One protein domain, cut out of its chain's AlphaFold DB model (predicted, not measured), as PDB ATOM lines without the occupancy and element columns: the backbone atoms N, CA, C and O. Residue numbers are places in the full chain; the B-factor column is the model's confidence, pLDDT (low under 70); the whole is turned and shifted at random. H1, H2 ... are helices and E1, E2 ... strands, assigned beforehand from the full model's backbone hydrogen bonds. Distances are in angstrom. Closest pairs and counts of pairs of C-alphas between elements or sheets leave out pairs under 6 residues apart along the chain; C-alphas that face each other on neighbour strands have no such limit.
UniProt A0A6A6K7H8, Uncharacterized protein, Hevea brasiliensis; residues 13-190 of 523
ATOM      1  N   GLU A  13     -31.477  58.356  26.055       33.16
ATOM      2  CA  GLU A  13     -31.956  58.073  27.416       33.16
ATOM      3  C   GLU A  13     -32.943  56.891  27.386       33.16
ATOM      4  O   GLU A  13     -32.771  55.941  28.151       33.16
ATOM      5  N   ASP A  14     -33.860  56.867  26.409       31.98
ATOM      6  CA  ASP A  14     -34.821  55.771  26.181       31.98
ATOM      7  C   ASP A  14     -34.150  54.386  26.002       31.98
ATOM      8  O   ASP A  14     -34.703  53.371  26.427       31.98
ATOM      9  N   GLU A  15     -32.946  54.322  25.413       35.62
ATOM     10  CA  GLU A  15     -32.211  53.061  25.210       35.62
ATOM     11  C   GLU A  15     -31.658  52.476  26.523       35.62
ATOM     12  O   GLU A  15     -31.728  51.263  26.722       35.62
ATOM     13  N   TYR A  16     -31.139  53.310  27.435       35.31
ATOM     14  CA  TYR A  16     -30.665  52.837  28.745       35.31
ATOM     15  C   TYR A  16     -31.834  52.458  29.659       35.31
ATOM     16  O   TYR A  16     -31.774  51.410  30.304       35.31
ATOM     17  N   PHE A  17     -32.922  53.239  29.658       32.53
ATOM     18  CA  PHE A  17     -34.117  52.901  30.435       32.53
ATOM     19  C   PHE A  17     -34.731  51.563  30.003       32.53
ATOM     20  O   PHE A  17     -35.121  50.789  30.866       32.53
ATOM     21  N   ALA A  18     -34.727  51.223  28.708       39.50
ATOM     22  CA  ALA A  18     -35.213  49.923  28.232       39.50
ATOM     23  C   ALA A  18     -34.372  48.720  28.725       39.50
ATOM     24  O   ALA A  18     -34.901  47.620  28.890       39.50
ATOM     25  N   ILE A  19     -33.069  48.913  28.966       46.88
ATOM     26  CA  ILE A  19     -32.172  47.879  29.511       46.88
ATOM     27  C   ILE A  19     -32.404  47.717  31.020       46.88
ATOM     28  O   ILE A  19     -32.465  46.592  31.520       46.88
ATOM     29  N   GLU A  20     -32.578  48.827  31.741       44.03
ATOM     30  CA  GLU A  20     -32.922  48.822  33.167       44.03
ATOM     31  C   GLU A  20     -34.324  48.225  33.396       44.03
ATOM     32  O   GLU A  20     -34.459  47.307  34.206       44.03
ATOM     33  N   ASP A  21     -35.330  48.624  32.606       45.34
ATOM     34  CA  ASP A  21     -36.672  48.021  32.551       45.34
ATOM     35  C   ASP A  21     -36.597  46.500  32.360       45.34
ATOM     36  O   ASP A  21     -37.290  45.754  33.050       45.34
ATOM     37  N   PHE A  22     -35.758  46.019  31.435       52.84
ATOM     38  CA  PHE A  22     -35.594  44.591  31.157       52.84
ATOM     39  C   PHE A  22     -34.977  43.846  32.346       52.84
ATOM     40  O   PHE A  22     -35.561  42.870  32.820       52.84
ATOM     41  N   LEU A  23     -33.860  44.333  32.896       54.06
ATOM     42  CA  LEU A  23     -33.225  43.735  34.077       54.06
ATOM     43  C   LEU A  23     -34.161  43.742  35.297       54.06
ATOM     44  O   LEU A  23     -34.219  42.764  36.041       54.06
ATOM     45  N   HIS A  24     -34.952  44.800  35.488       51.09
ATOM     46  CA  HIS A  24     -35.927  44.880  36.575       51.09
ATOM     47  C   HIS A  24     -37.204  44.075  36.329       51.09
ATOM     48  O   HIS A  24     -37.788  43.568  37.287       51.09
ATOM     49  N   ALA A  25     -37.634  43.887  35.082       55.31
ATOM     50  CA  ALA A  25     -38.684  42.935  34.745       55.31
ATOM     51  C   ALA A  25     -38.222  41.496  35.029       55.31
ATOM     52  O   ALA A  25     -38.986  40.736  35.615       55.31
ATOM     53  N   ILE A  26     -36.955  41.147  34.766       57.50
ATOM     54  CA  ILE A  26     -36.378  39.864  35.209       57.50
ATOM     55  C   ILE A  26     -36.433  39.731  36.740       57.50
ATOM     56  O   ILE A  26     -36.906  38.710  37.245       57.50
ATOM     57  N   VAL A  27     -36.015  40.764  37.484       52.69
ATOM     58  CA  VAL A  27     -36.076  40.784  38.963       52.69
ATOM     59  C   VAL A  27     -37.516  40.613  39.470       52.69
ATOM     60  O   VAL A  27     -37.754  39.887  40.434       52.69
ATOM     61  N   ASN A  28     -38.488  41.281  38.840       48.06
ATOM     62  CA  ASN A  28     -39.891  41.255  39.255       48.06
ATOM     63  C   ASN A  28     -40.575  39.920  38.919       48.06
ATOM     64  O   ASN A  28     -41.225  39.351  39.794       48.06
ATOM     65  N   GLU A  29     -40.413  39.394  37.703       52.62
ATOM     66  CA  GLU A  29     -41.047  38.134  37.284       52.62
ATOM     67  C   GLU A  29     -40.438  36.921  38.010       52.62
ATOM     68  O   GLU A  29     -41.171  36.037  38.460       52.62
ATOM     69  N   GLY A  30     -39.126  36.935  38.290       44.78
ATOM     70  CA  GLY A  30     -38.475  35.955  39.174       44.78
ATOM     71  C   GLY A  30     -38.988  35.962  40.628       44.78
ATOM     72  O   GLY A  30     -38.751  35.014  41.379       44.78
ATOM     73  N   ASN A  31     -39.724  37.004  41.035       42.00
ATOM     74  CA  ASN A  31     -40.286  37.173  42.379       42.00
ATOM     75  C   ASN A  31     -41.740  36.656  42.495       42.00
ATOM     76  O   ASN A  31     -42.221  36.417  43.607       42.00
ATOM     77  N   ILE A  32     -42.467  36.450  41.382       44.31
ATOM     78  CA  ILE A  32     -43.897  36.083  41.422       44.31
ATOM     79  C   ILE A  32     -44.086  34.587  41.697       44.31
ATOM     80  O   ILE A  32     -44.408  33.776  40.826       44.31
ATOM     81  N   LYS A  33     -43.987  34.245  42.984       41.78
ATOM     82  CA  LYS A  33     -44.102  32.904  43.586       41.78
ATOM     83  C   LYS A  33     -45.439  32.154  43.386       41.78
ATOM     84  O   LYS A  33     -45.699  31.194  44.103       41.78
ATOM     85  N   GLY A  34     -46.286  32.602  42.457       37.44
ATOM     86  CA  GLY A  34     -47.604  32.033  42.157       37.44
ATOM     87  C   GLY A  34     -48.163  32.333  40.757       37.44
ATOM     88  O   GLY A  34     -49.339  32.071  40.540       37.44
ATOM     89  N   ARG A  35     -47.375  32.889  39.815       41.91
ATOM     90  CA  ARG A  35     -47.773  33.032  38.387       41.91
ATOM     91  C   ARG A  35     -46.712  32.571  37.378       41.91
ATOM     92  O   ARG A  35     -46.910  32.710  36.176       41.91
ATOM     93  N   LEU A  36     -45.632  31.948  37.856       43.47
ATOM     94  CA  LEU A  36     -44.609  31.285  37.030       43.47
ATOM     95  C   LEU A  36     -45.171  30.191  36.094       43.47
ATOM     96  O   LEU A  36     -44.487  29.786  35.163       43.47
ATOM     97  N   GLU A  37     -46.409  29.736  36.306       40.00
ATOM     98  CA  GLU A  37     -47.108  28.792  35.420       40.00
ATOM     99  C   GLU A  37     -47.687  29.448  34.144       40.00
ATOM    100  O   GLU A  37     -47.997  28.734  33.193       40.00
ATOM    101  N   GLU A  38     -47.810  30.783  34.078       43.50
ATOM    102  CA  GLU A  38     -48.354  31.507  32.906       43.50
ATOM    103  C   GLU A  38     -47.286  32.207  32.036       43.50
ATOM    104  O   GLU A  38     -47.581  32.614  30.910       43.50
ATOM    105  N   LEU A  39     -46.054  32.384  32.533       50.84
ATOM    106  CA  LEU A  39     -45.023  33.237  31.921       50.84
ATOM    107  C   LEU A  39     -43.758  32.452  31.549       50.84
ATOM    108  O   LEU A  39     -42.896  32.188  32.382       50.84
ATOM    109  N   CYS A  40     -43.620  32.129  30.261       64.31
ATOM    110  CA  CYS A  40     -42.511  31.314  29.748       64.31
ATOM    111  C   CYS A  40     -41.165  32.063  29.640       64.31
ATOM    112  O   CYS A  40     -40.111  31.427  29.619       64.31
ATOM    113  N   GLY A  41     -41.180  33.397  29.531       76.00
ATOM    114  CA  GLY A  41     -39.978  34.204  29.308       76.00
ATOM    115  C   GLY A  41     -40.243  35.680  28.984       76.00
ATOM    116  O   GLY A  41     -41.385  36.088  28.770       76.00
ATOM    117  N   LEU A  42     -39.166  36.467  28.926       82.62
ATOM    118  CA  LEU A  42     -39.133  37.906  28.639       82.62
ATOM    119  C   LEU A  42     -38.028  38.209  27.613       82.62
ATOM    120  O   LEU A  42     -36.907  37.737  27.771       82.62
ATOM    121  N   ALA A  43     -38.313  39.025  26.595       81.94
ATOM    122  CA  ALA A  43     -37.357  39.380  25.542       81.94
ATOM    123  C   ALA A  43     -36.982  40.872  25.566       81.94
ATOM    124  O   ALA A  43     -37.866  41.728  25.605       81.94
ATOM    125  N   LEU A  44     -35.685  41.173  25.456       82.94
ATOM    126  CA  LEU A  44     -35.175  42.496  25.097       82.94
ATOM    127  C   LEU A  44     -35.224  42.619  23.569       82.94
ATOM    128  O   LEU A  44     -34.729  41.742  22.862       82.94
ATOM    129  N   ILE A  45     -35.839  43.681  23.045       81.19
ATOM    130  CA  ILE A  45     -36.161  43.817  21.615       81.19
ATOM    131  C   ILE A  45     -35.678  45.173  21.098       81.19
ATOM    132  O   ILE A  45     -36.011  46.209  21.673       81.19
ATOM    133  N   SER A  46     -34.967  45.181  19.970       76.44
ATOM    134  CA  SER A  46     -34.611  46.414  19.263       76.44
ATOM    135  C   SER A  46     -35.762  46.871  18.363       76.44
ATOM    136  O   SER A  46     -36.118  46.205  17.389       76.44
ATOM    137  N   LYS A  47     -36.359  48.028  18.674       69.69
ATOM    138  CA  LYS A  47     -37.409  48.633  17.843       69.69
ATOM    139  C   LYS A  47     -36.802  49.443  16.698       69.69
ATOM    140  O   LYS A  47     -36.494  50.622  16.844       69.69
ATOM    141  N   THR A  48     -36.701  48.829  15.525       59.03
ATOM    142  CA  THR A  48     -36.344  49.518  14.279       59.03
ATOM    143  C   THR A  48     -37.602  49.949  13.517       59.03
ATOM    144  O   THR A  48     -38.121  49.198  12.691       59.03
ATOM    145  N   GLY A  49     -38.084  51.167  13.778       55.72
ATOM    146  CA  GLY A  49     -39.233  51.769  13.088       55.72
ATOM    147  C   GLY A  49     -40.572  51.641  13.829       55.72
ATOM    148  O   GLY A  49     -40.632  51.219  14.979       55.72
ATOM    149  N   SER A  50     -41.655  52.051  13.163       52.94
ATOM    150  CA  SER A  50     -43.004  52.188  13.739       52.94
ATOM    151  C   SER A  50     -43.906  50.956  13.560       52.94
ATOM    152  O   SER A  50     -45.129  51.094  13.583       52.94
ATOM    153  N   ASP A  51     -43.338  49.777  13.306       57.06
ATOM    154  CA  ASP A  51     -44.116  48.553  13.083       57.06
ATOM    155  C   ASP A  51     -44.678  48.021  14.422       57.06
ATOM    156  O   ASP A  51     -43.906  47.800  15.360       57.06
ATOM    157  N   PRO A  52     -46.006  47.833  14.569       55.69
ATOM    158  CA  PRO A  52     -46.597  47.309  15.799       55.69
ATOM    159  C   PRO A  52     -46.324  45.812  16.042       55.69
ATOM    160  O   PRO A  52     -46.615  45.327  17.139       55.69
ATOM    161  N   LEU A  53     -45.807  45.065  15.058       64.19
ATOM    162  CA  LEU A  53     -45.564  43.624  15.165       64.19
ATOM    163  C   LEU A  53     -44.091  43.308  15.467       64.19
ATOM    164  O   LEU A  53     -43.218  43.423  14.611       64.19
ATOM    165  N   VAL A  54     -43.832  42.825  16.687       67.88
ATOM    166  CA  VAL A  54     -42.518  42.308  17.104       67.88
ATOM    167  C   VAL A  54     -42.174  41.035  16.330       67.88
ATOM    168  O   VAL A  54     -42.948  40.076  16.326       67.88
ATOM    169  N   GLN A  55     -40.983  40.999  15.737       77.81
ATOM    170  CA  GLN A  55     -40.447  39.838  15.025       77.81
ATOM    171  C   GLN A  55     -39.291  39.193  15.801       77.81
ATOM    172  O   GLN A  55     -38.489  39.886  16.421       77.81
ATOM    173  N   TRP A  56     -39.139  37.867  15.704       81.00
ATOM    174  CA  TRP A  56     -38.038  37.128  16.348       81.00
ATOM    175  C   TRP A  56     -36.642  37.628  15.951       81.00
ATOM    176  O   TRP A  56     -35.725  37.575  16.765       81.00
ATOM    177  N   GLY A  57     -36.491  38.169  14.737       76.81
ATOM    178  CA  GLY A  57     -35.237  38.771  14.286       76.81
ATOM    179  C   GLY A  57     -34.829  40.003  15.098       76.81
ATOM    180  O   GLY A  57     -33.642  40.260  15.211       76.81
ATOM    181  N   GLN A  58     -35.777  40.724  15.709       81.50
ATOM    182  CA  GLN A  58     -35.531  41.935  16.509       81.50
ATOM    183  C   GLN A  58     -35.158  41.644  17.974       81.50
ATOM    184  O   GLN A  58     -34.868  42.575  18.726       81.50
ATOM    185  N   VAL A  59     -35.201  40.379  18.409       85.12
ATOM    186  CA  VAL A  59     -34.833  39.992  19.778       85.12
ATOM    187  C   VAL A  59     -33.318  40.119  19.945       85.12
ATOM    188  O   VAL A  59     -32.549  39.486  19.218       85.12
ATOM    189  N   VAL A  60     -32.899  40.927  20.916       85.62
ATOM    190  CA  VAL A  60     -31.500  41.154  21.304       85.62
ATOM    191  C   VAL A  60     -31.057  40.073  22.292       85.62
ATOM    192  O   VAL A  60     -30.057  39.402  22.049       85.62
ATOM    193  N   GLU A  61     -31.850  39.854  23.344       88.62
ATOM    194  CA  GLU A  61     -31.627  38.864  24.407       88.62
ATOM    195  C   GLU A  61     -32.971  38.269  24.862       88.62
ATOM    196  O   GLU A  61     -33.999  38.951  24.831       88.62
ATOM    197  N   LEU A  62     -32.980  37.004  25.292       89.25
ATOM    198  CA  LEU A  62     -34.171  36.321  25.807       89.25
ATOM    199  C   LEU A  62     -33.893  35.707  27.184       89.25
ATOM    200  O   LEU A  62     -32.955  34.933  27.345       89.25
ATOM    201  N   SER A  63     -34.756  36.009  28.150       90.06
ATOM    202  CA  SER A  63     -34.804  35.372  29.467       90.06
ATOM    203  C   SER A  63     -35.907  34.326  29.522       90.06
ATOM    204  O   SER A  63     -37.039  34.605  29.133       90.06
ATOM    205  N   LEU A  64     -35.603  33.146  30.053       86.94
ATOM    206  CA  LEU A  64     -36.546  32.063  30.314       86.94
ATOM    207  C   LEU A  64     -36.738  31.907  31.823       86.94
ATOM    208  O   LEU A  64     -35.758  31.835  32.566       86.94
ATOM    209  N   PHE A  65     -37.990  31.803  32.267       84.56
ATOM    210  CA  PHE A  65     -38.317  31.553  33.672       84.56
ATOM    211  C   PHE A  65     -38.784  30.111  33.853       84.56
ATOM    212  O   PHE A  65     -39.551  29.579  33.044       84.56
ATOM    213  N   LYS A  66     -38.282  29.456  34.900       82.94
ATOM    214  CA  LYS A  66     -38.554  28.053  35.221       82.94
ATOM    215  C   LYS A  66     -38.774  27.886  36.720       82.94
ATOM    216  O   LYS A  66     -38.331  28.693  37.535       82.94
ATOM    217  N   THR A  67     -39.486  26.827  37.084       78.19
ATOM    218  CA  THR A  67     -39.743  26.464  38.484       78.19
ATOM    219  C   THR A  67     -38.528  25.814  39.150       78.19
ATOM    220  O   THR A  67     -38.309  26.027  40.340       78.19
ATOM    221  N   ASP A  68     -37.735  25.074  38.374       80.75
ATOM    222  CA  ASP A  68     -36.440  24.498  38.738       80.75
ATOM    223  C   ASP A  68     -35.537  24.501  37.493       80.75
ATOM    224  O   ASP A  68     -35.979  24.128  36.400       80.75
ATOM    225  N   ILE A  69     -34.289  24.949  37.647       84.06
ATOM    226  CA  ILE A  69     -33.288  24.983  36.570       84.06
ATOM    227  C   ILE A  69     -32.143  23.986  36.766       84.06
ATOM    228  O   ILE A  69     -31.347  23.824  35.843       84.06
ATOM    229  N   LEU A  70     -32.035  23.315  37.916       83.06
ATOM    230  CA  LEU A  70     -30.851  22.534  38.289       83.06
ATOM    231  C   LEU A  70     -30.878  21.094  37.753       83.06
ATOM    232  O   LEU A  70     -31.916  20.436  37.677       83.06
ATOM    233  N   SER A  71     -29.708  20.553  37.408       76.12
ATOM    234  CA  SER A  71     -29.545  19.127  37.098       76.12
ATOM    235  C   SER A  71     -29.346  18.306  38.381       76.12
ATOM    236  O   SER A  71     -28.242  17.847  38.688       76.12
ATOM    237  N   GLY A  72     -30.417  18.130  39.159       69.38
ATOM    238  CA  GLY A  72     -30.355  17.441  40.450       69.38
ATOM    239  C   GLY A  72     -29.552  18.241  41.481       69.38
ATOM    240  O   GLY A  72     -29.845  19.405  41.721       69.38
ATOM    241  N   ASN A  73     -28.534  17.625  42.090       61.38
ATOM    242  CA  ASN A  73     -27.738  18.252  43.157       61.38
ATOM    243  C   ASN A  73     -26.506  19.039  42.656       61.38
ATOM    244  O   ASN A  73     -25.728  19.526  43.477       61.38
ATOM    245  N   GLU A  74     -26.283  19.147  41.343       67.75
ATOM    246  CA  GLU A  74     -25.155  19.901  40.776       67.75
ATOM    247  C   GLU A  74     -25.577  21.310  40.328       67.75
ATOM    248  O   GLU A  74     -26.658  21.489  39.772       67.75
ATOM    249  N   LEU A  75     -24.689  22.299  40.499       75.50
ATOM    250  CA  LEU A  75     -24.852  23.692  40.042       75.50
ATOM    251  C   LEU A  75     -24.688  23.832  38.512       75.50
ATOM    252  O   LEU A  75     -23.842  24.572  38.006       75.50
ATOM    253  N   LYS A  76     -25.492  23.078  37.762       84.75
ATOM    254  CA  LYS A  76     -25.532  23.036  36.296       84.75
ATOM    255  C   LYS A  76     -26.979  23.111  35.824       84.75
ATOM    256  O   LYS A  76     -27.879  22.621  36.506       84.75
ATOM    257  N   LEU A  77     -27.197  23.696  34.646       84.38
ATOM    258  CA  LEU A  77     -28.530  23.752  34.051       84.38
ATOM    259  C   LEU A  77     -29.012  22.345  33.675       84.38
ATOM    260  O   LEU A  77     -28.261  21.536  33.125       84.38
ATOM    261  N   SER A  78     -30.286  22.064  33.939       86.88
ATOM    262  CA  SER A  78     -30.932  20.825  33.518       86.88
ATOM    263  C   SER A  78     -30.938  20.701  31.992       86.88
ATOM    264  O   SER A  78     -31.063  21.690  31.263       86.88
ATOM    265  N   ALA A  79     -30.857  19.467  31.487       84.25
ATOM    266  CA  ALA A  79     -30.894  19.209  30.047       84.25
ATOM    267  C   ALA A  79     -32.162  19.786  29.388       84.25
ATOM    268  O   ALA A  79     -32.086  20.301  28.278       84.25
ATOM    269  N   SER A  80     -33.302  19.782  30.094       84.00
ATOM    270  CA  SER A  80     -34.545  20.401  29.619       84.00
ATOM    271  C   SER A  80     -34.396  21.911  29.417       84.00
ATOM    272  O   SER A  80     -34.780  22.426  28.370       84.00
ATOM    273  N   CYS A  81     -33.794  22.617  30.381       86.88
ATOM    274  CA  CYS A  81     -33.547  24.057  30.283       86.88
ATOM    275  C   CYS A  81     -32.577  24.397  29.144       86.88
ATOM    276  O   CYS A  81     -32.814  25.345  28.400       86.88
ATOM    277  N   ILE A  82     -31.518  23.600  28.969       85.50
ATOM    278  CA  ILE A  82     -30.555  23.779  27.873       85.50
ATOM    279  C   ILE A  82     -31.231  23.539  26.516       85.50
ATOM    280  O   ILE A  82     -31.083  24.358  25.614       85.50
ATOM    281  N   CYS A  83     -32.005  22.459  26.359       83.56
ATOM    282  CA  CYS A  83     -32.724  22.171  25.115       83.56
ATOM    283  C   CYS A  83     -33.721  23.278  24.742       83.56
ATOM    284  O   CYS A  83     -33.818  23.635  23.569       83.56
ATOM    285  N   GLU A  84     -34.430  23.843  25.718       85.00
ATOM    286  CA  GLU A  84     -35.379  24.933  25.485       85.00
ATOM    287  C   GLU A  84     -34.674  26.260  25.149       85.00
ATOM    288  O   GLU A  84     -35.072  26.947  24.206       85.00
ATOM    289  N   ALA A  85     -33.569  26.584  25.828       86.69
ATOM    290  CA  ALA A  85     -32.732  27.728  25.469       86.69
ATOM    291  C   ALA A  85     -32.157  27.591  24.047       86.69
ATOM    292  O   ALA A  85     -32.213  28.536  23.263       86.69
ATOM    293  N   LEU A  86     -31.672  26.405  23.668       86.12
ATOM    294  CA  LEU A  86     -31.194  26.135  22.307       86.12
ATOM    295  C   LEU A  86     -32.308  26.259  21.259       86.12
ATOM    296  O   LEU A  86     -32.061  26.799  20.183       86.12
ATOM    297  N   PHE A  87     -33.525  25.806  21.575       85.69
ATOM    298  CA  PHE A  87     -34.697  25.933  20.707       85.69
ATOM    299  C   PHE A  87     -35.039  27.403  20.422       85.69
ATOM    300  O   PHE A  87     -35.146  27.798  19.261       85.69
ATOM    301  N   TYR A  88     -35.142  28.248  21.450       87.38
ATOM    302  CA  TYR A  88     -35.377  29.677  21.225       87.38
ATOM    303  C   TYR A  88     -34.174  30.377  20.580       87.38
ATOM    304  O   TYR A  88     -34.357  31.233  19.715       87.38
ATOM    305  N   GLY A  89     -32.949  29.976  20.929       86.88
ATOM    306  CA  GLY A  89     -31.724  30.510  20.342       86.88
ATOM    307  C   GLY A  89     -31.663  30.312  18.827       86.88
ATOM    308  O   GLY A  89     -31.438  31.275  18.095       86.88
ATOM    309  N   ILE A  90     -31.929  29.096  18.331       85.19
ATOM    310  CA  ILE A  90     -31.931  28.843  16.883       85.19
ATOM    311  C   ILE A  90     -33.084  29.567  16.175       85.19
ATOM    312  O   ILE A  90     -32.901  30.044  15.057       85.19
ATOM    313  N   HIS A  91     -34.240  29.735  16.828       85.19
ATOM    314  CA  HIS A  91     -35.333  30.551  16.293       85.19
ATOM    315  C   HIS A  91     -34.934  32.024  16.115       85.19
ATOM    316  O   HIS A  91     -35.229  32.600  15.067       85.19
ATOM    317  N   ILE A  92     -34.232  32.617  17.087       85.50
ATOM    318  CA  ILE A  92     -33.703  33.987  16.987       85.50
ATOM    319  C   ILE A  92     -32.657  34.076  15.867       85.50
ATOM    320  O   ILE A  92     -32.753  34.956  15.014       85.50
ATOM    321  N   LEU A  93     -31.699  33.147  15.818       84.31
ATOM    322  CA  LEU A  93     -30.627  33.129  14.815       84.31
ATOM    323  C   LEU A  93     -31.155  32.983  13.375       84.31
ATOM    324  O   LEU A  93     -30.800  33.781  12.507       84.31
ATOM    325  N   ILE A  94     -32.063  32.033  13.120       83.56
ATOM    326  CA  ILE A  94     -32.705  31.879  11.803       83.56
ATOM    327  C   ILE A  94     -33.518  33.133  11.451       83.56
ATOM    328  O   ILE A  94     -33.440  33.617  10.323       83.56
ATOM    329  N   ALA A  95     -34.275  33.696  12.398       82.88
ATOM    330  CA  ALA A  95     -35.068  34.894  12.139       82.88
ATOM    331  C   ALA A  95     -34.198  36.125  11.837       82.88
ATOM    332  O   ALA A  95     -34.553  36.901  10.951       82.88
ATOM    333  N   ARG A  96     -33.047  36.284  12.511       81.94
ATOM    334  CA  ARG A  96     -32.038  37.309  12.191       81.94
ATOM    335  C   ARG A  96     -31.503  37.117  10.771       81.94
ATOM    336  O   ARG A  96     -31.577  38.057   9.988       81.94
ATOM    337  N   SER A  97     -31.080  35.904  10.406       79.12
ATOM    338  CA  SER A  97     -30.544  35.581   9.068       79.12
ATOM    339  C   SER A  97     -31.545  35.792   7.920       79.12
ATOM    340  O   SER A  97     -31.162  36.239   6.841       79.12
ATOM    341  N   LEU A  98     -32.835  35.518   8.146       76.56
ATOM    342  CA  LEU A  98     -33.900  35.777   7.167       76.56
ATOM    343  C   LEU A  98     -34.327  37.256   7.110       76.56
ATOM    344  O   LEU A  98     -34.951  37.685   6.136       76.56
ATOM    345  N   SER A  99     -34.021  38.038   8.145       70.94
ATOM    346  CA  SER A  99     -34.326  39.466   8.206       70.94
ATOM    347  C   SER A  99     -33.242  40.305   7.525       70.94
ATOM    348  O   SER A  99     -32.062  39.978   7.552       70.94
ATOM    349  N   LYS A 100     -33.620  41.458   6.963       64.06
ATOM    350  CA  LYS A 100     -32.664  42.445   6.424       64.06
ATOM    351  C   LYS A 100     -32.116  43.382   7.516       64.06
ATOM    352  O   LYS A 100     -31.940  44.574   7.268       64.06
ATOM    353  N   LEU A 101     -31.941  42.883   8.741       61.94
ATOM    354  CA  LEU A 101     -31.460  43.677   9.871       61.94
ATOM    355  C   LEU A 101     -29.928  43.728   9.849       61.94
ATOM    356  O   LEU A 101     -29.260  42.707   9.975       61.94
ATOM    357  N   ASN A 102     -29.373  44.933   9.702       53.44
ATOM    358  CA  ASN A 102     -27.930  45.167   9.757       53.44
ATOM    359  C   ASN A 102     -27.435  45.115  11.215       53.44
ATOM    360  O   ASN A 102     -27.269  46.157  11.847       53.44
ATOM    361  N   THR A 103     -27.210  43.915  11.746       57.88
ATOM    362  CA  THR A 103     -26.481  43.699  13.010       57.88
ATOM    363  C   THR A 103     -24.974  43.633  12.757       57.88
ATOM    364  O   THR A 103     -24.548  43.259  11.666       57.88
ATOM    365  N   ILE A 104     -24.155  43.990  13.751       54.56
ATOM    366  CA  ILE A 104     -22.690  44.076  13.591       54.56
ATOM    367  C   ILE A 104     -22.015  42.699  13.712       54.56
ATOM    368  O   ILE A 104     -21.003  42.461  13.057       54.56
ATOM    369  N   ASP A 105     -22.601  41.791  14.495       57.69
ATOM    370  CA  ASP A 105     -22.240  40.371  14.576       57.69
ATOM    371  C   ASP A 105     -23.526  39.554  14.812       57.69
ATOM    372  O   ASP A 105     -24.141  39.644  15.877       57.69
ATOM    373  N   SER A 106     -23.994  38.829  13.790       62.66
ATOM    374  CA  SER A 106     -25.274  38.096  13.808       62.66
ATOM    375  C   SER A 106     -25.185  36.689  14.393       62.66
ATOM    376  O   SER A 106     -26.220  36.092  14.702       62.66
ATOM    377  N   ASP A 107     -23.975  36.149  14.531       76.06
ATOM    378  CA  ASP A 107     -23.754  34.700  14.493       76.06
ATOM    379  C   ASP A 107     -23.795  34.056  15.882       76.06
ATOM    380  O   ASP A 107     -23.461  32.883  16.054       76.06
ATOM    381  N   SER A 108     -24.225  34.808  16.901       87.75
ATOM    382  CA  SER A 108     -24.571  34.251  18.205       87.75
ATOM    383  C   SER A 108     -25.645  35.040  18.955       87.75
ATOM    384  O   SER A 108     -25.994  36.172  18.622       87.75
ATOM    385  N   VAL A 109     -26.209  34.386  19.966       90.56
ATOM    386  CA  VAL A 109     -27.242  34.897  20.863       90.56
ATOM    387  C   VAL A 109     -26.973  34.383  22.276       90.56
ATOM    388  O   VAL A 109     -26.573  33.227  22.465       90.56
ATOM    389  N   PHE A 110     -27.193  35.239  23.270       91.44
ATOM    390  CA  PHE A 110     -27.214  34.851  24.676       91.44
ATOM    391  C   PHE A 110     -28.663  34.673  25.132       91.44
ATOM    392  O   PHE A 110     -29.558  35.437  24.763       91.44
ATOM    393  N   LEU A 111     -28.884  33.630  25.925       92.94
ATOM    394  CA  LEU A 111     -30.147  33.329  26.573       92.94
ATOM    395  C   LEU A 111     -29.909  33.208  28.073       92.94
ATOM    396  O   LEU A 111     -28.999  32.501  28.512       92.94
ATOM    397  N   LEU A 112     -30.744  33.882  28.850       92.94
ATOM    398  CA  LEU A 112     -30.731  33.829  30.303       92.94
ATOM    399  C   LEU A 112     -31.768  32.800  30.765       92.94
ATOM    400  O   LEU A 112     -32.850  32.702  30.186       92.94
ATOM    401  N   VAL A 113     -31.462  32.028  31.802       90.12
ATOM    402  CA  VAL A 113     -32.381  31.035  32.376       90.12
ATOM    403  C   VAL A 113     -32.415  31.217  33.887       90.12
ATOM    404  O   VAL A 113     -31.365  31.182  34.524       90.12
ATOM    405  N   PHE A 114     -33.606  31.401  34.460       87.19
ATOM    406  CA  PHE A 114     -33.799  31.744  35.872       87.19
ATOM    407  C   PHE A 114     -34.811  30.842  36.578       87.19
ATOM    408  O   PHE A 114     -35.825  30.457  35.996       87.19
ATOM    409  N   ASP A 115     -34.579  30.618  37.873       82.56
ATOM    410  CA  ASP A 115     -35.624  30.274  38.842       82.56
ATOM    411  C   ASP A 115     -35.748  31.369  39.925       82.56
ATOM    412  O   ASP A 115     -35.153  32.443  39.829       82.56
ATOM    413  N   SER A 116     -36.527  31.105  40.979       72.50
ATOM    414  CA  SER A 116     -36.750  32.024  42.116       72.50
ATOM    415  C   SER A 116     -35.526  32.345  43.008       72.50
ATOM    416  O   SER A 116     -35.654  33.094  43.980       72.50
ATOM    417  N   LYS A 117     -34.353  31.753  42.749       73.88
ATOM    418  CA  LYS A 117     -33.097  31.903  43.517       73.88
ATOM    419  C   LYS A 117     -31.847  31.990  42.632       73.88
ATOM    420  O   LYS A 117     -30.918  32.737  42.951       73.88
ATOM    421  N   PHE A 118     -31.807  31.206  41.565       83.50
ATOM    422  CA  PHE A 118     -30.629  30.943  40.752       83.50
ATOM    423  C   PHE A 118     -30.814  31.415  39.308       83.50
ATOM    424  O   PHE A 118     -31.932  31.640  38.839       83.50
ATOM    425  N   GLY A 119     -29.699  31.535  38.595       86.38
ATOM    426  CA  GLY A 119     -29.691  31.782  37.163       86.38
ATOM    427  C   GLY A 119     -28.456  31.214  36.478       86.38
ATOM    428  O   GLY A 119     -27.455  30.898  37.121       86.38
ATOM    429  N   GLY A 120     -28.544  31.088  35.159       89.25
ATOM    430  CA  GLY A 120     -27.448  30.692  34.284       89.25
ATOM    431  C   GLY A 120     -27.616  31.273  32.882       89.25
ATOM    432  O   GLY A 120     -28.685  31.761  32.513       89.25
ATOM    433  N   VAL A 121     -26.544  31.213  32.097       91.88
ATOM    434  CA  VAL A 121     -26.456  31.765  30.744       91.88
ATOM    435  C   VAL A 121     -26.141  30.648  29.754       91.88
ATOM    436  O   VAL A 121     -25.214  29.860  29.957       91.88
ATOM    437  N   VAL A 122     -26.882  30.612  28.649       91.88
ATOM    438  CA  VAL A 122     -26.608  29.773  27.480       91.88
ATOM    439  C   VAL A 122     -26.247  30.686  26.311       91.88
ATOM    440  O   VAL A 122     -27.070  31.479  25.865       91.88
ATOM    441  N   LYS A 123     -25.023  30.572  25.791       92.88
ATOM    442  CA  LYS A 123     -24.638  31.159  24.501       92.88
ATOM    443  C   LYS A 123     -24.806  30.092  23.424       92.88
ATOM    444  O   LYS A 123     -24.199  29.025  23.526       92.88
ATOM    445  N   LEU A 124     -25.564  30.410  22.381       89.94
ATOM    446  CA  LEU A 124     -25.577  29.663  21.125       89.94
ATOM    447  C   LEU A 124     -24.980  30.546  20.032       89.94
ATOM    448  O   LEU A 124     -25.420  31.677  19.850       89.94
ATOM    449  N   GLY A 125     -24.015  30.030  19.283       89.81
ATOM    450  CA  GLY A 125     -23.538  30.655  18.054       89.81
ATOM    451  C   GLY A 125     -23.149  29.641  16.996       89.81
ATOM    452  O   GLY A 125     -23.120  28.446  17.271       89.81
ATOM    453  N   GLY A 126     -22.843  30.106  15.790       85.88
ATOM    454  CA  GLY A 126     -22.367  29.265  14.697       85.88
ATOM    455  C   GLY A 126     -22.683  29.836  13.321       85.88
ATOM    456  O   GLY A 126     -23.573  30.664  13.152       85.88
ATOM    457  N   ASP A 127     -21.976  29.319  12.322       85.00
ATOM    458  CA  ASP A 127     -22.129  29.692  10.917       85.00
ATOM    459  C   ASP A 127     -23.425  29.094  10.332       85.00
ATOM    460  O   ASP A 127     -23.491  27.910   9.975       85.00
ATOM    461  N   LEU A 128     -24.474  29.917  10.240       84.19
ATOM    462  CA  LEU A 128     -25.778  29.530   9.686       84.19
ATOM    463  C   LEU A 128     -25.736  29.201   8.187       84.19
ATOM    464  O   LEU A 128     -26.651  28.533   7.707       84.19
ATOM    465  N   SER A 129     -24.691  29.589   7.441       82.75
ATOM    466  CA  SER A 129     -24.579  29.222   6.018       82.75
ATOM    467  C   SER A 129     -24.443  27.707   5.810       82.75
ATOM    468  O   SER A 129     -24.730  27.197   4.728       82.75
ATOM    469  N   ARG A 130     -24.078  26.975   6.873       84.00
ATOM    470  CA  ARG A 130     -23.965  25.508   6.918       84.00
ATOM    471  C   ARG A 130     -25.261  24.801   7.331       84.00
ATOM    472  O   ARG A 130     -25.253  23.586   7.523       84.00
ATOM    473  N   LEU A 131     -26.363  25.525   7.537       82.81
ATOM    474  CA  LEU A 131     -27.651  24.941   7.921       82.81
ATOM    475  C   LEU A 131     -28.426  24.461   6.681       82.81
ATOM    476  O   LEU A 131     -29.285  25.158   6.142       82.81
ATOM    477  N   GLU A 132     -28.157  23.233   6.243       79.12
ATOM    478  CA  GLU A 132     -28.886  22.607   5.134       79.12
ATOM    479  C   GLU A 132     -30.264  22.086   5.577       79.12
ATOM    480  O   GLU A 132     -30.391  20.986   6.123       79.12
ATOM    481  N   LEU A 133     -31.325  22.860   5.332       76.12
ATOM    482  CA  LEU A 133     -32.706  22.475   5.647       76.12
ATOM    483  C   LEU A 133     -33.223  21.370   4.704       76.12
ATOM    484  O   LEU A 133     -33.646  21.625   3.577       76.12
ATOM    485  N   LYS A 134     -33.244  20.126   5.195       72.75
ATOM    486  CA  LYS A 134     -33.785  18.954   4.493       72.75
ATOM    487  C   LYS A 134     -35.316  18.978   4.586       72.75
ATOM    488  O   LYS A 134     -35.879  19.025   5.679       72.75
ATOM    489  N   SER A 135     -35.997  18.914   3.440       59.41
ATOM    490  CA  SER A 135     -37.452  19.137   3.314       59.41
ATOM    491  C   SER A 135     -38.346  18.152   4.082       59.41
ATOM    492  O   SER A 135     -39.530  18.420   4.265       59.41
ATOM    493  N   THR A 136     -37.803  17.021   4.538       74.56
ATOM    494  CA  THR A 136     -38.536  15.977   5.268       74.56
ATOM    495  C   THR A 136     -38.570  16.179   6.784       74.56
ATOM    496  O   THR A 136     -39.512  15.709   7.419       74.56
ATOM    497  N   ASN A 137     -37.582  16.858   7.384       77.75
ATOM    498  CA  ASN A 137     -37.589  17.207   8.810       77.75
ATOM    499  C   ASN A 137     -36.588  18.348   9.124       77.75
ATOM    500  O   ASN A 137     -35.400  18.070   9.321       77.75
ATOM    501  N   PRO A 138     -37.038  19.613   9.252       75.38
ATOM    502  CA  PRO A 138     -36.143  20.740   9.526       75.38
ATOM    503  C   PRO A 138     -35.491  20.671  10.917       75.38
ATOM    504  O   PRO A 138     -34.358  21.118  11.081       75.38
ATOM    505  N   TYR A 139     -36.146  20.054  11.911       78.06
ATOM    506  CA  TYR A 139     -35.560  19.875  13.244       78.06
ATOM    507  C   TYR A 139     -34.358  18.928  13.219       78.06
ATOM    508  O   TYR A 139     -33.415  19.118  13.984       78.06
ATOM    509  N   HIS A 140     -34.352  17.934  12.324       79.44
ATOM    510  CA  HIS A 140     -33.204  17.042  12.165       79.44
ATOM    511  C   HIS A 140     -31.982  17.792  11.617       79.44
ATOM    512  O   HIS A 140     -30.905  17.675  12.194       79.44
ATOM    513  N   SER A 141     -32.170  18.630  10.589       83.31
ATOM    514  CA  SER A 141     -31.124  19.527  10.071       83.31
ATOM    515  C   SER A 141     -30.582  20.478  11.139       83.31
ATOM    516  O   SER A 141     -29.373  20.655  11.250       83.31
ATOM    517  N   VAL A 142     -31.457  21.052  11.971       82.94
ATOM    518  CA  VAL A 142     -31.043  21.901  13.100       82.94
ATOM    519  C   VAL A 142     -30.226  21.112  14.130       82.94
ATOM    520  O   VAL A 142     -29.191  21.594  14.575       82.94
ATOM    521  N   ILE A 143     -30.633  19.891  14.490       82.38
ATOM    522  CA  ILE A 143     -29.879  19.037  15.425       82.38
ATOM    523  C   ILE A 143     -28.508  18.642  14.849       82.38
ATOM    524  O   ILE A 143     -27.525  18.591  15.588       82.38
ATOM    525  N   GLU A 144     -28.432  18.355  13.550       84.12
ATOM    526  CA  GLU A 144     -27.185  18.056  12.834       84.12
ATOM    527  C   GLU A 144     -26.243  19.272  12.837       84.12
ATOM    528  O   GLU A 144     -25.082  19.154  13.230       84.12
ATOM    529  N   TRP A 145     -26.768  20.465  12.538       88.38
ATOM    530  CA  TRP A 145     -26.024  21.725  12.609       88.38
ATOM    531  C   TRP A 145     -25.549  22.055  14.034       88.38
ATOM    532  O   TRP A 145     -24.373  22.363  14.216       88.38
ATOM    533  N   ILE A 146     -26.395  21.902  15.064       84.06
ATOM    534  CA  ILE A 146     -25.996  22.140  16.467       84.06
ATOM    535  C   ILE A 146     -24.834  21.220  16.880       84.06
ATOM    536  O   ILE A 146     -23.942  21.645  17.607       84.06
ATOM    537  N   LYS A 147     -24.810  19.968  16.407       82.75
ATOM    538  CA  LYS A 147     -23.743  19.005  16.732       82.75
ATOM    539  C   LYS A 147     -22.424  19.271  16.007       82.75
ATOM    540  O   LYS A 147     -21.372  18.981  16.567       82.75
ATOM    541  N   CYS A 148     -22.482  19.748  14.765       86.62
ATOM    542  CA  CYS A 148     -21.321  19.797  13.872       86.62
ATOM    543  C   CYS A 148     -20.773  21.213  13.630       86.62
ATOM    544  O   CYS A 148     -19.623  21.355  13.205       86.62
ATOM    545  N   HIS A 149     -21.591  22.250  13.825       85.38
ATOM    546  CA  HIS A 149     -21.331  23.612  13.337       85.38
ATOM    547  C   HIS A 149     -21.656  24.728  14.344       85.38
ATOM    548  O   HIS A 149     -21.250  25.867  14.111       85.38
ATOM    549  N   ALA A 150     -22.332  24.423  15.457       86.25
ATOM    550  CA  ALA A 150     -22.605  25.397  16.507       86.25
ATOM    551  C   ALA A 150     -21.548  25.401  17.623       86.25
ATOM    552  O   ALA A 150     -21.069  24.361  18.072       86.25
ATOM    553  N   GLU A 151     -21.263  26.592  18.141       90.44
ATOM    554  CA  GLU A 151     -20.658  26.796  19.449       90.44
ATOM    555  C   GLU A 151     -21.774  26.937  20.497       90.44
ATOM    556  O   GLU A 151     -22.480  27.945  20.538       90.44
ATOM    557  N   VAL A 152     -21.905  25.945  21.380       87.44
ATOM    558  CA  VAL A 152     -22.767  26.028  22.568       87.44
ATOM    559  C   VAL A 152     -21.892  26.195  23.804       87.44
ATOM    560  O   VAL A 152     -21.063  25.335  24.099       87.44
ATOM    561  N   ARG A 153     -22.091  27.281  24.557       88.69
ATOM    562  CA  ARG A 153     -21.480  27.479  25.882       88.69
ATOM    563  C   ARG A 153     -22.572  27.629  26.934       88.69
ATOM    564  O   ARG A 153     -23.548  28.339  26.714       88.69
ATOM    565  N   VAL A 154     -22.386  26.986  28.080       87.25
ATOM    566  CA  VAL A 154     -23.320  27.016  29.215       87.25
ATOM    567  C   VAL A 154     -22.534  27.403  30.465       87.25
ATOM    568  O   VAL A 154     -21.457  26.849  30.693       87.25
ATOM    569  N   SER A 155     -23.025  28.368  31.244       86.44
ATOM    570  CA  SER A 155     -22.393  28.774  32.506       86.44
ATOM    571  C   SER A 155     -22.627  27.754  33.631       86.44
ATOM    572  O   SER A 155     -23.451  26.843  33.513       86.44
ATOM    573  N   SER A 156     -21.939  27.934  34.765       84.00
ATOM    574  CA  SER A 156     -22.435  27.397  36.036       84.00
ATOM    575  C   SER A 156     -23.796  28.016  36.373       84.00
ATOM    576  O   SER A 156     -24.129  29.107  35.900       84.00
ATOM    577  N   VAL A 157     -24.592  27.315  37.181       85.38
ATOM    578  CA  VAL A 157     -25.798  27.893  37.781       85.38
ATOM    579  C   VAL A 157     -25.411  28.530  39.101       85.38
ATOM    580  O   VAL A 157     -24.987  27.846  40.027       85.38
ATOM    581  N   GLU A 158     -25.574  29.841  39.187       82.88
ATOM    582  CA  GLU A 158     -25.149  30.638  40.331       82.88
ATOM    583  C   GLU A 158     -26.347  31.287  41.015       82.88
ATOM    584  O   GLU A 158     -27.421  31.459  40.428       82.88
ATOM    585  N   ARG A 159     -26.179  31.680  42.281       76.06
ATOM    586  CA  ARG A 159     -27.205  32.470  42.966       76.06
ATOM    587  C   ARG A 159     -27.273  33.857  42.328       76.06
ATOM    588  O   ARG A 159     -26.269  34.559  42.251       76.06
ATOM    589  N   VAL A 160     -28.473  34.245  41.909       70.00
ATOM    590  CA  VAL A 160     -28.763  35.590  41.388       70.00
ATOM    591  C   VAL A 160     -29.645  36.338  42.383       70.00
ATOM    592  O   VAL A 160     -29.398  37.505  42.672       70.00
ATOM    593  N   TRP A 161     -30.621  35.652  42.987       67.75
ATOM    594  CA  TRP A 161     -31.622  36.259  43.859       67.75
ATOM    595  C   TRP A 161     -31.383  35.938  45.345       67.75
ATOM    596  O   TRP A 161     -31.207  34.785  45.767       67.75
ATOM    597  N   ASN A 162     -31.434  36.965  46.195       60.03
ATOM    598  CA  ASN A 162     -31.547  36.772  47.646       60.03
ATOM    599  C   ASN A 162     -32.993  36.461  48.073       60.03
ATOM    600  O   ASN A 162     -33.941  36.603  47.305       60.03
ATOM    601  N   LYS A 163     -33.195  36.084  49.346       53.41
ATOM    602  CA  LYS A 163     -34.529  35.784  49.918       53.41
ATOM    603  C   LYS A 163     -35.510  36.973  49.930       53.41
ATOM    604  O   LYS A 163     -36.658  36.806  50.337       53.41
ATOM    605  N   LEU A 164     -35.079  38.165  49.515       45.97
ATOM    606  CA  LEU A 164     -35.934  39.339  49.337       45.97
ATOM    607  C   LEU A 164     -36.385  39.528  47.875       45.97
ATOM    608  O   LEU A 164     -37.131  40.470  47.622       45.97
ATOM    609  N   GLY A 165     -35.943  38.667  46.949       50.78
ATOM    610  CA  GLY A 165     -36.235  38.756  45.516       50.78
ATOM    611  C   GLY A 165     -35.415  39.818  44.777       50.78
ATOM    612  O   GLY A 165     -35.849  40.285  43.737       50.78
ATOM    613  N   ASN A 166     -34.265  40.247  45.317       52.06
ATOM    614  CA  ASN A 166     -33.385  41.213  44.645       52.06
ATOM    615  C   ASN A 166     -32.150  40.517  44.071       52.06
ATOM    616  O   ASN A 166     -31.643  39.574  44.686       52.06
ATOM    617  N   ALA A 167     -31.631  41.055  42.966       56.59
ATOM    618  CA  ALA A 167     -30.329  40.685  42.425       56.59
ATOM    619  C   ALA A 167     -29.212  40.939  43.454       56.59
ATOM    620  O   ALA A 167     -29.140  42.012  44.066       56.59
ATOM    621  N   ASN A 168     -28.316  39.973  43.624       60.47
ATOM    622  CA  ASN A 168     -27.087  40.146  44.386       60.47
ATOM    623  C   ASN A 168     -25.997  40.696  43.460       60.47
ATOM    624  O   ASN A 168     -25.214  39.938  42.899       60.47
ATOM    625  N   TRP A 169     -25.942  42.018  43.282       57.53
ATOM    626  CA  TRP A 169     -25.049  42.692  42.322       57.53
ATOM    627  C   TRP A 169     -23.536  42.438  42.496       57.53
ATOM    628  O   TRP A 169     -22.767  42.777  41.602       57.53
ATOM    629  N   GLY A 170     -23.104  41.871  43.628       52.50
ATOM    630  CA  GLY A 170     -21.719  41.437  43.863       52.50
ATOM    631  C   GLY A 170     -21.461  39.941  43.631       52.50
ATOM    632  O   GLY A 170     -20.300  39.538  43.618       52.50
ATOM    633  N   ASP A 171     -22.506  39.128  43.451       62.50
ATOM    634  CA  ASP A 171     -22.395  37.677  43.278       62.50
ATOM    635  C   ASP A 171     -22.087  37.322  41.816       62.50
ATOM    636  O   ASP A 171     -22.511  38.004  40.875       62.50
ATOM    637  N   LEU A 172     -21.393  36.196  41.623       70.75
ATOM    638  CA  LEU A 172     -20.961  35.720  40.308       70.75
ATOM    639  C   LEU A 172     -22.128  35.563  39.318       70.75
ATOM    640  O   LEU A 172     -21.985  35.943  38.159       70.75
ATOM    641  N   GLY A 173     -23.288  35.073  39.768       72.81
ATOM    642  CA  GLY A 173     -24.463  34.890  38.910       72.81
ATOM    643  C   GLY A 173     -25.003  36.195  38.332       72.81
ATOM    644  O   GLY A 173     -25.266  36.284  37.136       72.81
ATOM    645  N   THR A 174     -25.107  37.245  39.148       69.69
ATOM    646  CA  THR A 174     -25.567  38.555  38.661       69.69
ATOM    647  C   THR A 174     -24.551  39.187  37.707       69.69
ATOM    648  O   THR A 174     -24.938  39.811  36.722       69.69
ATOM    649  N   LEU A 175     -23.248  38.986  37.947       71.25
ATOM    650  CA  LEU A 175     -22.195  39.432  37.028       71.25
ATOM    651  C   LEU A 175     -22.237  38.684  35.684       71.25
ATOM    652  O   LEU A 175     -22.063  39.318  34.646       71.25
ATOM    653  N   GLN A 176     -22.512  37.373  35.682       79.62
ATOM    654  CA  GLN A 176     -22.702  36.589  34.453       79.62
ATOM    655  C   GLN A 176     -23.879  37.118  33.620       79.62
ATOM    656  O   GLN A 176     -23.729  37.306  32.413       79.62
ATOM    657  N   VAL A 177     -25.017  37.411  34.263       80.88
ATOM    658  CA  VAL A 177     -26.205  37.996  33.616       80.88
ATOM    659  C   VAL A 177     -25.884  39.358  33.003       80.88
ATOM    660  O   VAL A 177     -26.079  39.549  31.808       80.88
ATOM    661  N   LEU A 178     -25.319  40.283  33.786       77.06
ATOM    662  CA  LEU A 178     -24.953  41.619  33.298       77.06
ATOM    663  C   LEU A 178     -23.986  41.569  32.108       77.06
ATOM    664  O   LEU A 178     -24.103  42.369  31.181       77.06
ATOM    665  N   LEU A 179     -23.036  40.632  32.128       78.69
ATOM    666  CA  LEU A 179     -22.064  40.456  31.054       78.69
ATOM    667  C   LEU A 179     -22.708  39.887  29.778       78.69
ATOM    668  O   LEU A 179     -22.366  40.326  28.680       78.69
ATOM    669  N   ALA A 180     -23.658  38.957  29.909       85.00
ATOM    670  CA  ALA A 180     -24.437  38.416  28.795       85.00
ATOM    671  C   ALA A 180     -25.334  39.485  28.146       85.00
ATOM    672  O   ALA A 180     -25.282  39.663  26.926       85.00
ATOM    673  N   THR A 181     -26.039  40.281  28.957       83.25
ATOM    674  CA  THR A 181     -26.832  41.424  28.483       83.25
ATOM    675  C   THR A 181     -25.948  42.448  27.777       83.25
ATOM    676  O   THR A 181     -26.250  42.868  26.658       83.25
ATOM    677  N   PHE A 182     -24.801  42.802  28.368       80.19
ATOM    678  CA  PHE A 182     -23.837  43.716  27.755       80.19
ATOM    679  C   PHE A 182     -23.338  43.214  26.392       80.19
ATOM    680  O   PHE A 182     -23.359  43.974  25.423       80.19
ATOM    681  N   TYR A 183     -22.931  41.944  26.281       81.81
ATOM    682  CA  TYR A 183     -22.479  41.396  24.999       81.81
ATOM    683  C   TYR A 183     -23.602  41.313  23.960       81.81
ATOM    684  O   TYR A 183     -23.356  41.653  22.805       81.81
ATOM    685  N   SER A 184     -24.829  40.964  24.357       85.25
ATOM    686  CA  SER A 184     -26.001  40.971  23.466       85.25
ATOM    687  C   SER A 184     -26.267  42.364  22.879       85.25
ATOM    688  O   SER A 184     -26.521  42.508  21.683       85.25
ATOM    689  N   ILE A 185     -26.140  43.416  23.697       79.00
ATOM    690  CA  ILE A 185     -26.275  44.809  23.249       79.00
ATOM    691  C   ILE A 185     -25.110  45.213  22.334       79.00
ATOM    692  O   ILE A 185     -25.334  45.870  21.319       79.00
ATOM    693  N   VAL A 186     -23.873  44.813  22.648       77.81
ATOM    694  CA  VAL A 186     -22.683  45.121  21.827       77.81
ATOM    695  C   VAL A 186     -22.725  44.428  20.460       77.81
ATOM    696  O   VAL A 186     -22.303  45.031  19.475       77.81
ATOM    697  N   GLN A 187     -23.281  43.219  20.354       80.00
ATOM    698  CA  GLN A 187     -23.533  42.551  19.063       80.00
ATOM    699  C   GLN A 187     -24.507  43.340  18.177       80.00
ATOM    700  O   GLN A 187     -24.367  43.377  16.951       80.00
ATOM    701  N   TRP A 188     -25.478  44.004  18.806       77.25
ATOM    702  CA  TRP A 188     -26.510  44.769  18.117       77.25
ATOM    703  C   TRP A 188     -26.058  46.186  17.732       77.25
ATOM    704  O   TRP A 188     -26.181  46.589  16.577       77.25
ATOM    705  N   ASN A 189     -25.509  46.931  18.694       76.50
ATOM    706  CA  ASN A 189     -25.215  48.367  18.594       76.50
ATOM    707  C   ASN A 189     -23.718  48.695  18.426       76.50
ATOM    708  O   ASN A 189     -23.356  49.853  18.194       76.50
ATOM    709  N   GLY A 190     -22.843  47.695  18.539       77.25
ATOM    710  CA  GLY A 190     -21.392  47.857  18.527       77.25
ATOM    711  C   GLY A 190     -20.813  48.229  19.898       77.25
ATOM    712  O   GLY A 190     -21.544  48.399  20.878       77.25
TER     713      GLY A 190
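This is residues 13 to 190 of the 523 residues of an uncharacterized protein of Hevea brasiliensis (UniProt A0A6A6K7H8). A twisted sheet of five strands is the middle layer of three, with helices H1 and H4 packed over one face and the long helix H2 over the other. H4 and H2 cover the inner strands from opposite faces, while H1 runs along the edge strand E1, and the short helix H3 lies near E5 and E6. The printed part has 178 residues, with four named helices and six named strands in the order H1 E1 E2 E3 H2 E4 E5 H3 E6 H4. The sheet is mixed, with the order E1 E2 E4 E5 E6, and E3 pairs with no named strand; the class is mixed, helices and strands. The whole is compact, with a radius of gyration of the C-alphas of 16.3 A and spans of 49 by 42 by 29 A.

The sheet consists of E1, residues 41 to 45, E2, residues 59 to 65, E4, residues 108 to 114, E5, residues 118 to 126, and E6, residues 150 to 154. E5 is the longest strand, 27.4 A from C-alpha 118 at (-30.629, 30.943, 40.752) to C-alpha 126; E4 measures 20.1 A, E2 16.6 A, E1 12.9 A and E6 12.8 A. E3, residues 74 to 77, is 8.5 A long. H1, residues 13 to 29, starts at C-alpha 13 at (-31.956, 58.073, 27.416) and measures 24.0 A. H2, residues 79 to 98, is 28.4 A long, and H3, residues 138 to 148, is 15.5 A long. H4, residues 172 to 189, is 25.5 A long and ends at C-alpha 189 at (-25.215, 48.367, 18.594).

E2 and E4 are parallel at 25 degrees, with N 64 and O 112 2.8 A apart, within hydrogen-bond range. The hairpin E4 and E5 is antiparallel at 163 degrees, with N 111 and O 122 at 2.8 A. E5 and E6 are antiparallel at 167 degrees, with N 123 and O 153 at 2.8 A. The hairpin E1 and E2 is antiparallel at 166 degrees, with N 42 and O 63 at 2.8 A. Three layers, helices on both faces of one sheet, are formed with H1 and H4 on one face and H2 and H3 on the other. H2 lies over E4 and E5 at a height over the sheet of 7.2 A, slantwise to the strands at 36 degrees to E4 on the local plane; the closest C-alphas of H2 and E4 are those of Ala 85 and Leu 111, 6.3 A apart. H4 lies over E4, E5 and, only just, with 3 of its C-alphas, E2, at a height of 8.6 A; its closest C-alpha to E4 is that of Ala 180, 6.1 A from that of Phe 110. H1, at a height of 10.4 A, runs along the strands at 4 degrees to E1 on the local plane, and the closest C-alphas are those of Phe 22 and Leu 44, 6.4 A apart. H1 and H4 are near each other. H3 is close to H2 but not clearly touching, with the C-alphas of Val 142 and Ile 90 8.0 A apart, and about perpendicular at 76 degrees. The closest C-alphas of E3 and E5 are those of Leu 77 and Gly 120, 7.0 A apart. In H2, H3 and H4 every O i to N i+4 pair is within hydrogen-bond range; in H1 12 of 13 are.

The two C-alphas farthest apart, those of Ser 135 and Leu 164, are 50.3 A apart. The printed part has no cut. The long links are H1 to E1, E1 to E2, E5 to H3 and E6 to H4. Within the last of these, residues 158 to 159 pair antiparallel with residues 118 to 119 of E5. The mean pLDDT of the printed part is 72.8, and 59 residues are under 70, among them residues 13 to 40, 47 to 54 and 161 to 171.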